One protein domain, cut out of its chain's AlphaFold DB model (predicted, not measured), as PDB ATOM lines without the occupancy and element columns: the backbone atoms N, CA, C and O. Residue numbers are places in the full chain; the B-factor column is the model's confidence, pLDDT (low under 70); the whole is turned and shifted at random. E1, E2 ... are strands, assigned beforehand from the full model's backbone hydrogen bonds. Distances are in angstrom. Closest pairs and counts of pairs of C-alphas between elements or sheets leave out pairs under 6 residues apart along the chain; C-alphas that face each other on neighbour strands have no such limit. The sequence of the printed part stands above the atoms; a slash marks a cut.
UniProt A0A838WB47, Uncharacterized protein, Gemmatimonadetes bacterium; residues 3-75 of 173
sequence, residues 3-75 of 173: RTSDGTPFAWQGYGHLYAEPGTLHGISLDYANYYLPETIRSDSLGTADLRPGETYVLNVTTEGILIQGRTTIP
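AT A GLANCE: This is residues 3 to 75 of the 173 residues of an uncharacterized protein of Gemmatimonadetes bacterium (UniProt A0A838WB47). This model has little regular structure: a long winding stretch, residues 3 to 55, leads into one two-stranded hairpin, E1 then E2, whose turn end, residues 62 to 67, sticks out. Within that stretch a wide loop swings out and folds back, its base tied by a short antiparallel pairing of residues 13 to 14 with 35 to 36. The printed part has 73 residues, no named helix and an antiparallel sheet E1 - E2; its class is all strand, though only 16 residues are in named elements. It is loose, with a radius of gyration of the C-alphas of 14.3 A and spans of 40 by 31 by 27 A.

IN THESE COORDINATES: Start at C-alpha 3, (4.521, 24.432, 15.579), and go through the unnamed stretch to C-alpha 56 at (9.633, 23.252, 18.783). There E1, residues 56 to 63, begins and runs 23.1 A. E2, residues 66 to 73, runs 23.8 A to C-alpha 73 at (11.078, 21.504, 22.290).

HOW THE PARTS SIT: E1 and E2 form a hairpin with a tight link, antiparallel at 165 degrees between directions. Look at N 57 and O 72, 2.8 A apart, within hydrogen-bond range.

THE WHOLE: The C-alphas farthest apart, of Asp 6 and Gly 23, are 40.0 A apart. The printed part has no cut; pLDDT is under 70 at residues 14 to 34 and 40 to 43.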
ATOM      1  N   ARG A   3       3.221  25.036  15.911       90.62
ATOM      2  CA  ARG A   3       4.521  24.432  15.579       90.62
ATOM      3  C   ARG A   3       5.420  25.478  14.921       90.62
ATOM      4  O   ARG A   3       4.970  26.230  14.066       90.62
ATOM      5  N   THR A   4       6.686  25.558  15.328       92.88
ATOM      6  CA  THR A   4       7.609  26.591  14.822       92.88
ATOM      7  C   THR A   4       8.027  26.359  13.367       92.88
ATOM      8  O   THR A   4       8.266  27.336  12.665       92.88
ATOM      9  N   SER A   5       8.112  25.107  12.902       92.12
ATOM     10  CA  SER A   5       8.617  24.796  11.555       92.12
ATOM     11  C   SER A   5       7.703  25.259  10.415       92.12
ATOM     12  O   SER A   5       8.206  25.585   9.344       92.12
ATOM     13  N   ASP A   6       6.391  25.340  10.637       89.62
ATOM     14  CA  ASP A   6       5.409  25.723   9.613       89.62
ATOM     15  C   ASP A   6       4.360  26.743  10.084       89.62
ATOM     16  O   ASP A   6       3.527  27.182   9.298       89.62
ATOM     17  N   GLY A   7       4.386  27.139  11.359       89.31
ATOM     18  CA  GLY A   7       3.447  28.109  11.925       89.31
ATOM     19  C   GLY A   7       2.025  27.576  12.116       89.31
ATOM     20  O   GLY A   7       1.164  28.325  12.581       89.31
ATOM     21  N   THR A   8       1.763  26.304  11.804       88.31
ATOM     22  CA  THR A   8       0.408  25.744  11.835       88.31
ATOM     23  C   THR A   8      -0.120  25.699  13.279       88.31
ATOM     24  O   THR A   8       0.581  25.217  14.185       88.31
ATOM     25  N   PRO A   9      -1.335  26.220  13.540       90.75
ATOM     26  CA  PRO A   9      -1.900  26.267  14.881       90.75
ATOM     27  C   PRO A   9      -2.426  24.902  15.340       90.75
ATOM     28  O   PRO A   9      -2.926  24.100  14.555       90.75
ATOM     29  N   PHE A  10      -2.369  24.678  16.651       88.62
ATOM     30  CA  PHE A  10      -3.042  23.565  17.318       88.62
ATOM     31  C   PHE A  10      -4.400  24.011  17.849       88.62
ATOM     32  O   PHE A  10      -4.480  25.040  18.534       88.62
ATOM     33  N   ALA A  11      -5.443  23.221  17.598       87.44
ATOM     34  CA  ALA A  11      -6.786  23.532  18.075       87.44
ATOM     35  C   ALA A  11      -7.051  22.895  19.450       87.44
ATOM     36  O   ALA A  11      -7.602  21.808  19.598       87.44
ATOM     37  N   TRP A  12      -6.654  23.624  20.487       81.69
ATOM     38  CA  TRP A  12      -7.030  23.308  21.861       81.69
ATOM     39  C   TRP A  12      -8.550  23.329  22.024       81.69
ATOM     40  O   TRP A  12      -9.228  24.220  21.511       81.69
ATOM     41  N   GLN A  13      -9.073  22.371  22.777       74.75
ATOM     42  CA  GLN A  13     -10.477  22.291  23.154       74.75
ATOM     43  C   GLN A  13     -10.604  22.433  24.666       74.75
ATOM     44  O   GLN A  13      -9.781  21.910  25.413       74.75
ATOM     45  N   GLY A  14     -11.615  23.167  25.128       69.88
ATOM     46  CA  GLY A  14     -11.947  23.212  26.550       69.88
ATOM     47  C   GLY A  14     -12.592  21.896  26.982       69.88
ATOM     48  O   GLY A  14     -13.398  21.332  26.238       69.88
ATOM     49  N   TYR A  15     -12.265  21.409  28.177       64.50
ATOM     50  CA  TYR A  15     -13.056  20.340  28.787       64.50
ATOM     51  C   TYR A  15     -14.393  20.900  29.296       64.50
ATOM     52  O   TYR A  15     -14.451  21.990  29.860       64.50
ATOM     53  N   GLY A  16     -15.481  20.150  29.092       54.12
ATOM     54  CA  GLY A  16     -16.836  20.536  29.516       54.12
ATOM     55  C   GLY A  16     -17.227  20.107  30.938       54.12
ATOM     56  O   GLY A  16     -18.305  20.476  31.397       54.12
ATOM     57  N   HIS A  17     -16.389  19.335  31.641       49.22
ATOM     58  CA  HIS A  17     -16.687  18.820  32.982       49.22
ATOM     59  C   HIS A  17     -15.578  19.169  33.980       49.22
ATOM     60  O   HIS A  17     -14.440  18.740  33.835       49.22
ATOM     61  N   LEU A  18     -15.950  19.935  35.008       50.94
ATOM     62  CA  LEU A  18     -15.157  20.242  36.197       50.94
ATOM     63  C   LEU A  18     -15.739  19.456  37.371       50.94
ATOM     64  O   LEU A  18     -16.710  19.927  37.946       50.94
ATOM     65  N   TYR A  19     -15.159  18.316  37.749       44.25
ATOM     66  CA  TYR A  19     -15.261  17.802  39.122       44.25
ATOM     67  C   TYR A  19     -14.017  16.979  39.452       44.25
ATOM     68  O   TYR A  19     -13.953  15.779  39.210       44.25
ATOM     69  N   ALA A  20     -13.024  17.657  40.014       45.62
ATOM     70  CA  ALA A  20     -11.877  17.049  40.660       45.62
ATOM     71  C   ALA A  20     -11.936  17.408  42.146       45.62
ATOM     72  O   ALA A  20     -11.967  18.593  42.485       45.62
ATOM     73  N   GLU A  21     -11.972  16.410  43.031       40.25
ATOM     74  CA  GLU A  21     -11.854  16.671  44.466       40.25
ATOM     75  C   GLU A  21     -10.416  17.101  44.809       40.25
ATOM     76  O   GLU A  21      -9.457  16.467  44.345       40.25
ATOM     77  N   PRO A  22     -10.235  18.163  45.618       36.09
ATOM     78  CA  PRO A  22      -8.913  18.617  46.035       36.09
ATOM     79  C   PRO A  22      -8.088  17.490  46.677       36.09
ATOM     80  O   PRO A  22      -8.557  16.819  47.591       36.09
ATOM     81  N   GLY A  23      -6.837  17.312  46.241       36.72
ATOM     82  CA  GLY A  23      -5.877  16.394  46.876       36.72
ATOM     83  C   GLY A  23      -5.725  15.014  46.224       36.72
ATOM     84  O   GLY A  23      -4.892  14.231  46.674       36.72
ATOM     85  N   THR A  24      -6.450  14.719  45.143       36.38
ATOM     86  CA  THR A  24      -6.218  13.507  44.340       36.38
ATOM     87  C   THR A  24      -5.204  13.797  43.228       36.38
ATOM     88  O   THR A  24      -5.515  14.413  42.217       36.38
ATOM     89  N   LEU A  25      -3.947  13.401  43.435       36.59
ATOM     90  CA  LEU A  25      -2.866  13.487  42.445       36.59
ATOM     91  C   LEU A  25      -2.475  12.065  42.026       36.59
ATOM     92  O   LEU A  25      -1.697  11.397  42.706       36.59
ATOM     93  N   HIS A  26      -2.996  11.597  40.893       34.81
ATOM     94  CA  HIS A  26      -2.535  10.367  40.244       34.81
ATOM     95  C   HIS A  26      -1.881  10.700  38.899       34.81
ATOM     96  O   HIS A  26      -2.469  10.556  37.833       34.81
ATOM     97  N   GLY A  27      -0.627  11.158  38.965       42.12
ATOM     98  CA  GLY A  27       0.216  11.409  37.795       42.12
ATOM     99  C   GLY A  27      -0.202  12.608  36.935       42.12
ATOM    100  O   GLY A  27      -1.129  13.349  37.249       42.12
ATOM    101  N   ILE A  28       0.515  12.804  35.824       42.91
ATOM    102  CA  ILE A  28       0.157  13.749  34.755       42.91
ATOM    103  C   ILE A  28      -0.979  13.099  33.942       42.91
ATOM    104  O   ILE A  28      -0.753  12.618  32.832       42.91
ATOM    105  N   SER A  29      -2.170  12.963  34.534       40.44
ATOM    106  CA  SER A  29      -3.371  12.519  33.816       40.44
ATOM    107  C   SER A  29      -4.089  13.725  33.209       40.44
ATOM    108  O   SER A  29      -4.167  14.784  33.833       40.44
ATOM    109  N   LEU A  30      -4.614  13.564  31.991       41.78
ATOM    110  CA  LEU A  30      -5.363  14.582  31.232       41.78
ATOM    111  C   LEU A  30      -6.643  15.059  31.947       41.78
ATOM    112  O   LEU A  30      -7.198  16.092  31.584       41.78
ATOM    113  N   ASP A  31      -7.071  14.345  32.986       38.00
ATOM    114  CA  ASP A  31      -8.388  14.468  33.623       38.00
ATOM    115  C   ASP A  31      -8.566  15.719  34.510       38.00
ATOM    116  O   ASP A  31      -9.656  15.961  35.021       38.00
ATOM    117  N   TYR A  32      -7.520  16.538  34.679       45.44
ATOM    118  CA  TYR A  32      -7.543  17.761  35.502       45.44
ATOM    119  C   TYR A  32      -7.295  19.054  34.707       45.44
ATOM    120  O   TYR A  32      -7.168  20.132  35.291       45.44
ATOM    121  N   ALA A  33      -7.170  18.976  33.380       56.72
ATOM    122  CA  ALA A  33      -6.856  20.140  32.563       56.72
ATOM    123  C   ALA A  33      -8.125  20.930  32.193       56.72
ATOM    124  O   ALA A  33      -9.150  20.359  31.847       56.72
ATOM    125  N   ASN A  34      -8.048  22.263  32.181       63.47
ATOM    126  CA  ASN A  34      -9.133  23.100  31.638       63.47
ATOM    127  C   ASN A  34      -9.198  23.040  30.099       63.47
ATOM    128  O   ASN A  34     -10.219  23.374  29.499       63.47
ATOM    129  N   TYR A  35      -8.105  22.614  29.462       70.81
ATOM    130  CA  TYR A  35      -7.962  22.496  28.017       70.81
ATOM    131  C   TYR A  35      -7.218  21.210  27.660       70.81
ATOM    132  O   TYR A  35      -6.289  20.818  28.361       70.81
ATOM    133  N   TYR A  36      -7.567  20.610  26.529       75.06
ATOM    134  CA  TYR A  36      -6.864  19.475  25.942       75.06
ATOM    135  C   TYR A  36      -6.603  19.672  24.458       75.06
ATOM    136  O   TYR A  36      -7.234  20.491  23.790       75.06
ATOM    137  N   LEU A  37      -5.655  18.898  23.941       77.81
ATOM    138  CA  LEU A  37      -5.467  18.728  22.511       77.81
ATOM    139  C   LEU A  37      -6.220  17.456  22.084       77.81
ATOM    140  O   LEU A  37      -5.937  16.385  22.620       77.81
ATOM    141  N   PRO A  38      -7.182  17.545  21.155       77.62
ATOM    142  CA  PRO A  38      -7.802  16.376  20.532       77.62
ATOM    143  C   PRO A  38      -6.791  15.576  19.713       77.62
ATOM    144  O   PRO A  38      -5.824  16.144  19.209       77.62
ATOM    145  N   GLU A  39      -7.056  14.288  19.498       72.06
ATOM    146  CA  GLU A  39      -6.201  13.417  18.678       72.06
ATOM    147  C   GLU A  39      -6.080  13.887  17.227       72.06
ATOM    148  O   GLU A  39      -4.984  13.941  16.671       72.06
ATOM    149  N   THR A  40      -7.190  14.289  16.617       65.31
ATOM    150  CA  THR A  40      -7.222  14.804  15.247       65.31
ATOM    151  C   THR A  40      -8.314  15.852  15.138       65.31
ATOM    152  O   THR A  40      -9.388  15.713  15.727       65.31
ATOM    153  N   ILE A  41      -8.038  16.924  14.401       68.31
ATOM    154  CA  ILE A  41      -8.960  18.045  14.217       68.31
ATOM    155  C   ILE A  41      -9.157  18.253  12.713       68.31
ATOM    156  O   ILE A  41      -8.503  17.615  11.890       68.31
ATOM    157  N   ARG A  42     -10.139  19.085  12.357       64.81
ATOM    158  CA  ARG A  42     -10.458  19.521  10.989       64.81
ATOM    159  C   ARG A  42      -9.198  19.905  10.195       64.81
ATOM    160  O   ARG A  42      -8.169  20.239  10.769       64.81
ATOM    161  N   SER A  43      -9.326  19.900   8.869       67.44
ATOM    162  CA  SER A  43      -8.252  19.997   7.864       67.44
ATOM    163  C   SER A  43      -7.266  21.177   7.973       67.44
ATOM    164  O   SER A  43      -6.313  21.220   7.202       67.44
ATOM    165  N   ASP A  44      -7.484  22.135   8.871       76.88
ATOM    166  CA  ASP A  44      -6.724  23.378   9.036       76.88
ATOM    167  C   ASP A  44      -6.033  23.533  10.407       76.88
ATOM    168  O   ASP A  44      -5.439  24.579  10.677       76.88
ATOM    169  N   SER A  45      -6.079  22.523  11.283       82.94
ATOM    170  CA  SER A  45      -5.460  22.597  12.615       82.94
ATOM    171  C   SER A  45      -4.850  21.275  13.078       82.94
ATOM    172  O   SER A  45      -5.316  20.196  12.726       82.94
ATOM    173  N   LEU A  46      -3.790  21.380  13.885       86.69
ATOM    174  CA  LEU A  46      -3.045  20.239  14.418       86.69
ATOM    175  C   LEU A  46      -3.665  19.707  15.724       86.69
ATOM    176  O   LEU A  46      -4.083  20.491  16.585       86.69
ATOM    177  N   GLY A  47      -3.677  18.381  15.878       85.62
ATOM    178  CA  GLY A  47      -4.052  17.651  17.097       85.62
ATOM    179  C   GLY A  47      -2.846  17.034  17.819       85.62
ATOM    180  O   GLY A  47      -1.695  17.303  17.477       85.62
ATOM    181  N   THR A  48      -3.066  16.185  18.826       83.50
ATOM    182  CA  THR A  48      -1.964  15.491  19.527       83.50
ATOM    183  C   THR A  48      -1.183  14.563  18.605       83.50
ATOM    184  O   THR A  48       0.028  14.444  18.784       83.50
ATOM    185  N   ALA A  49      -1.829  13.965  17.598       84.56
ATOM    186  CA  ALA A  49      -1.170  13.108  16.612       84.56
ATOM    187  C   ALA A  49      -0.138  13.862  15.748       84.56
ATOM    188  O   ALA A  49       0.761  13.253  15.172       84.56
ATOM    189  N   ASP A  50      -0.230  15.192  15.688       89.69
ATOM    190  CA  ASP A  50       0.684  16.051  14.937       89.69
ATOM    191  C   ASP A  50       1.891  16.537  15.756       89.69
ATOM    192  O   ASP A  50       2.765  17.251  15.236       89.69
ATOM    193  N   LEU A  51       1.957  16.174  17.042       90.44
ATOM    194  CA  LEU A  51       3.134  16.400  17.871       90.44
ATOM    195  C   LEU A  51       4.274  15.502  17.390       90.44
ATOM    196  O   LEU A  51       4.121  14.296  17.213       90.44
ATOM    197  N   ARG A  52       5.442  16.103  17.180       93.44
ATOM    198  CA  ARG A  52       6.611  15.433  16.622       93.44
ATOM    199  C   ARG A  52       7.785  15.584  17.580       93.44
ATOM    200  O   ARG A  52       8.136  16.709  17.940       93.44
ATOM    201  N   PRO A  53       8.418  14.473  17.973       95.06
ATOM    202  CA  PRO A  53       9.712  14.502  18.634       95.06
ATOM    203  C   PRO A  53      10.696  15.379  17.864       95.06
ATOM    204  O   PRO A  53      10.743  15.350  16.633       95.06
ATOM    205  N   GLY A  54      11.442  16.197  18.596       94.38
ATOM    206  CA  GLY A  54      12.447  17.083  18.036       94.38
ATOM    207  C   GLY A  54      11.959  18.436  17.524       94.38
ATOM    208  O   GLY A  54      12.802  19.290  17.226       94.38
ATOM    209  N   GLU A  55      10.645  18.638  17.414       96.00
ATOM    210  CA  GLU A  55      10.046  19.906  16.999       96.00
ATOM    211  C   GLU A  55       9.886  20.879  18.168       96.00
ATOM    212  O   GLU A  55       9.752  20.495  19.336       96.00
ATOM    213  N   THR A  56       9.874  22.168  17.830       95.31
ATOM    214  CA  THR A  56       9.633  23.252  18.783       95.31
ATOM    215  C   THR A  56       8.222  23.809  18.632       95.31
ATOM    216  O   THR A  56       7.715  24.010  17.527       95.31
ATOM    217  N   TYR A  57       7.612  24.116  19.772       93.69
ATOM    218  CA  TYR A  57       6.258  24.631  19.879       93.69
ATOM    219  C   TYR A  57       6.250  25.923  20.676       93.69
ATOM    220  O   TYR A  57       6.966  26.064  21.670       93.69
ATOM    221  N   VAL A  58       5.415  26.859  20.236       94.81
ATOM    222  CA  VAL A  58       5.230  28.153  20.891       94.81
ATOM    223  C   VAL A  58       3.793  28.273  21.376       94.81
ATOM    224  O   VAL A  58       2.827  28.041  20.640       94.81
ATOM    225  N   LEU A  59       3.656  28.652  22.639       91.12
ATOM    226  CA  LEU A  59       2.410  29.011  23.289       91.12
ATOM    227  C   LEU A  59       2.302  30.537  23.318       91.12
ATOM    228  O   LEU A  59       3.232  31.211  23.734       91.12
ATOM    229  N   ASN A  60       1.156  31.065  22.896       91.94
ATOM    230  CA  ASN A  60       0.773  32.462  23.072       91.94
ATOM    231  C   ASN A  60      -0.663  32.451  23.601       91.94
ATOM    232  O   ASN A  60      -1.539  31.879  22.948       91.94
ATOM    233  N   VAL A  61      -0.887  33.032  24.775       85.19
ATOM    234  CA  VAL A  61      -2.199  33.141  25.421       85.19
ATOM    235  C   VAL A  61      -2.390  34.586  25.842       85.19
ATOM    236  O   VAL A  61      -1.546  35.139  26.540       85.19
ATOM    237  N   THR A  62      -3.491  35.206  25.433       87.19
ATOM    238  CA  THR A  62      -3.857  36.541  25.908       87.19
ATOM    239  C   THR A  62      -4.969  36.413  26.935       87.19
ATOM    240  O   THR A  62      -6.025  35.866  26.630       87.19
ATOM    241  N   THR A  63      -4.735  36.924  28.141       81.50
ATOM    242  CA  THR A  63      -5.715  36.953  29.231       81.50
ATOM    243  C   THR A  63      -5.652  38.303  29.927       81.50
ATOM    244  O   THR A  63      -4.563  38.805  30.180       81.50
ATOM    245  N   GLU A  64      -6.805  38.925  30.181       87.81
ATOM    246  CA  GLU A  64      -6.896  40.237  30.854       87.81
ATOM    247  C   GLU A  64      -5.984  41.326  30.239       87.81
ATOM    248  O   GLU A  64      -5.449  42.190  30.926       87.81
ATOM    249  N   GLY A  65      -5.768  41.278  28.919       90.06
ATOM    250  CA  GLY A  65      -4.878  42.208  28.209       90.06
ATOM    251  C   GLY A  65      -3.378  41.911  28.342       90.06
ATOM    252  O   GLY A  65      -2.567  42.613  27.741       90.06
ATOM    253  N   ILE A  66      -2.990  40.858  29.065       87.25
ATOM    254  CA  ILE A  66      -1.606  40.395  29.206       87.25
ATOM    255  C   ILE A  66      -1.357  39.239  28.236       87.25
ATOM    256  O   ILE A  66      -2.112  38.267  28.185       87.25
ATOM    257  N   LEU A  67      -0.273  39.336  27.463       91.00
ATOM    258  CA  LEU A  67       0.231  38.238  26.644       91.00
ATOM    259  C   LEU A  67       1.182  37.366  27.476       91.00
ATOM    260  O   LEU A  67       2.249  37.822  27.883       91.00
ATOM    261  N   ILE A  68       0.791  36.110  27.679       88.25
ATOM    262  CA  ILE A  68       1.601  35.026  28.233       88.25
ATOM    263  C   ILE A  68       2.200  34.253  27.062       88.25
ATOM    264  O   ILE A  68       1.480  33.836  26.147       88.25
ATOM    265  N   GLN A  69       3.512  34.049  27.088       93.12
ATOM    266  CA  GLN A  69       4.227  33.341  26.028       93.12
ATOM    267  C   GLN A  69       4.966  32.141  26.594       93.12
ATOM    268  O   GLN A  69       5.417  32.173  27.730       93.12
ATOM    269  N   GLY A  70       5.132  31.092  25.801       93.00
ATOM    270  CA  GLY A  70       5.952  29.955  26.180       93.00
ATOM    271  C   GLY A  70       6.569  29.265  24.979       93.00
ATOM    272  O   GLY A  70       6.081  29.387  23.857       93.00
ATOM    273  N   ARG A  71       7.661  28.538  25.207       94.62
ATOM    274  CA  ARG A  71       8.362  27.791  24.158       94.62
ATOM    275  C   ARG A  71       8.927  26.498  24.719       94.62
ATOM    276  O   ARG A  71       9.695  26.553  25.669       94.62
ATOM    277  N   THR A  72       8.627  25.365  24.091       95.31
ATOM    278  CA  THR A  72       9.206  24.060  24.449       95.31
ATOM    279  C   THR A  72       9.638  23.294  23.203       95.31
ATOM    280  O   THR A  72       9.092  23.502  22.120       95.31
ATOM    281  N   THR A  73      10.642  22.430  23.343       96.31
ATOM    282  CA  THR A  73      11.078  21.504  22.290       96.31
ATOM    283  C   THR A  73      10.843  20.091  22.779       96.31
ATOM    284  O   THR A  73      11.374  19.719  23.821       96.31
ATOM    285  N   ILE A  74      10.062  19.309  22.034       96.38
ATOM    286  CA  ILE A  74       9.834  17.906  22.380       96.38
ATOM    287  C   ILE A  74      11.174  17.176  22.226       96.38
ATOM    288  O   ILE A  74      11.776  17.282  21.156       96.38
ATOM    289  N   PRO A  75      11.672  16.454  23.247       97.75
ATOM    290  CA  PRO A  75      12.904  15.689  23.097       97.75
ATOM    291  C   PRO A  75      12.809  14.670  21.951       97.75
ATOM    292  O   PRO A  75      11.721  14.197  21.628       97.75
TER     293      PRO A  75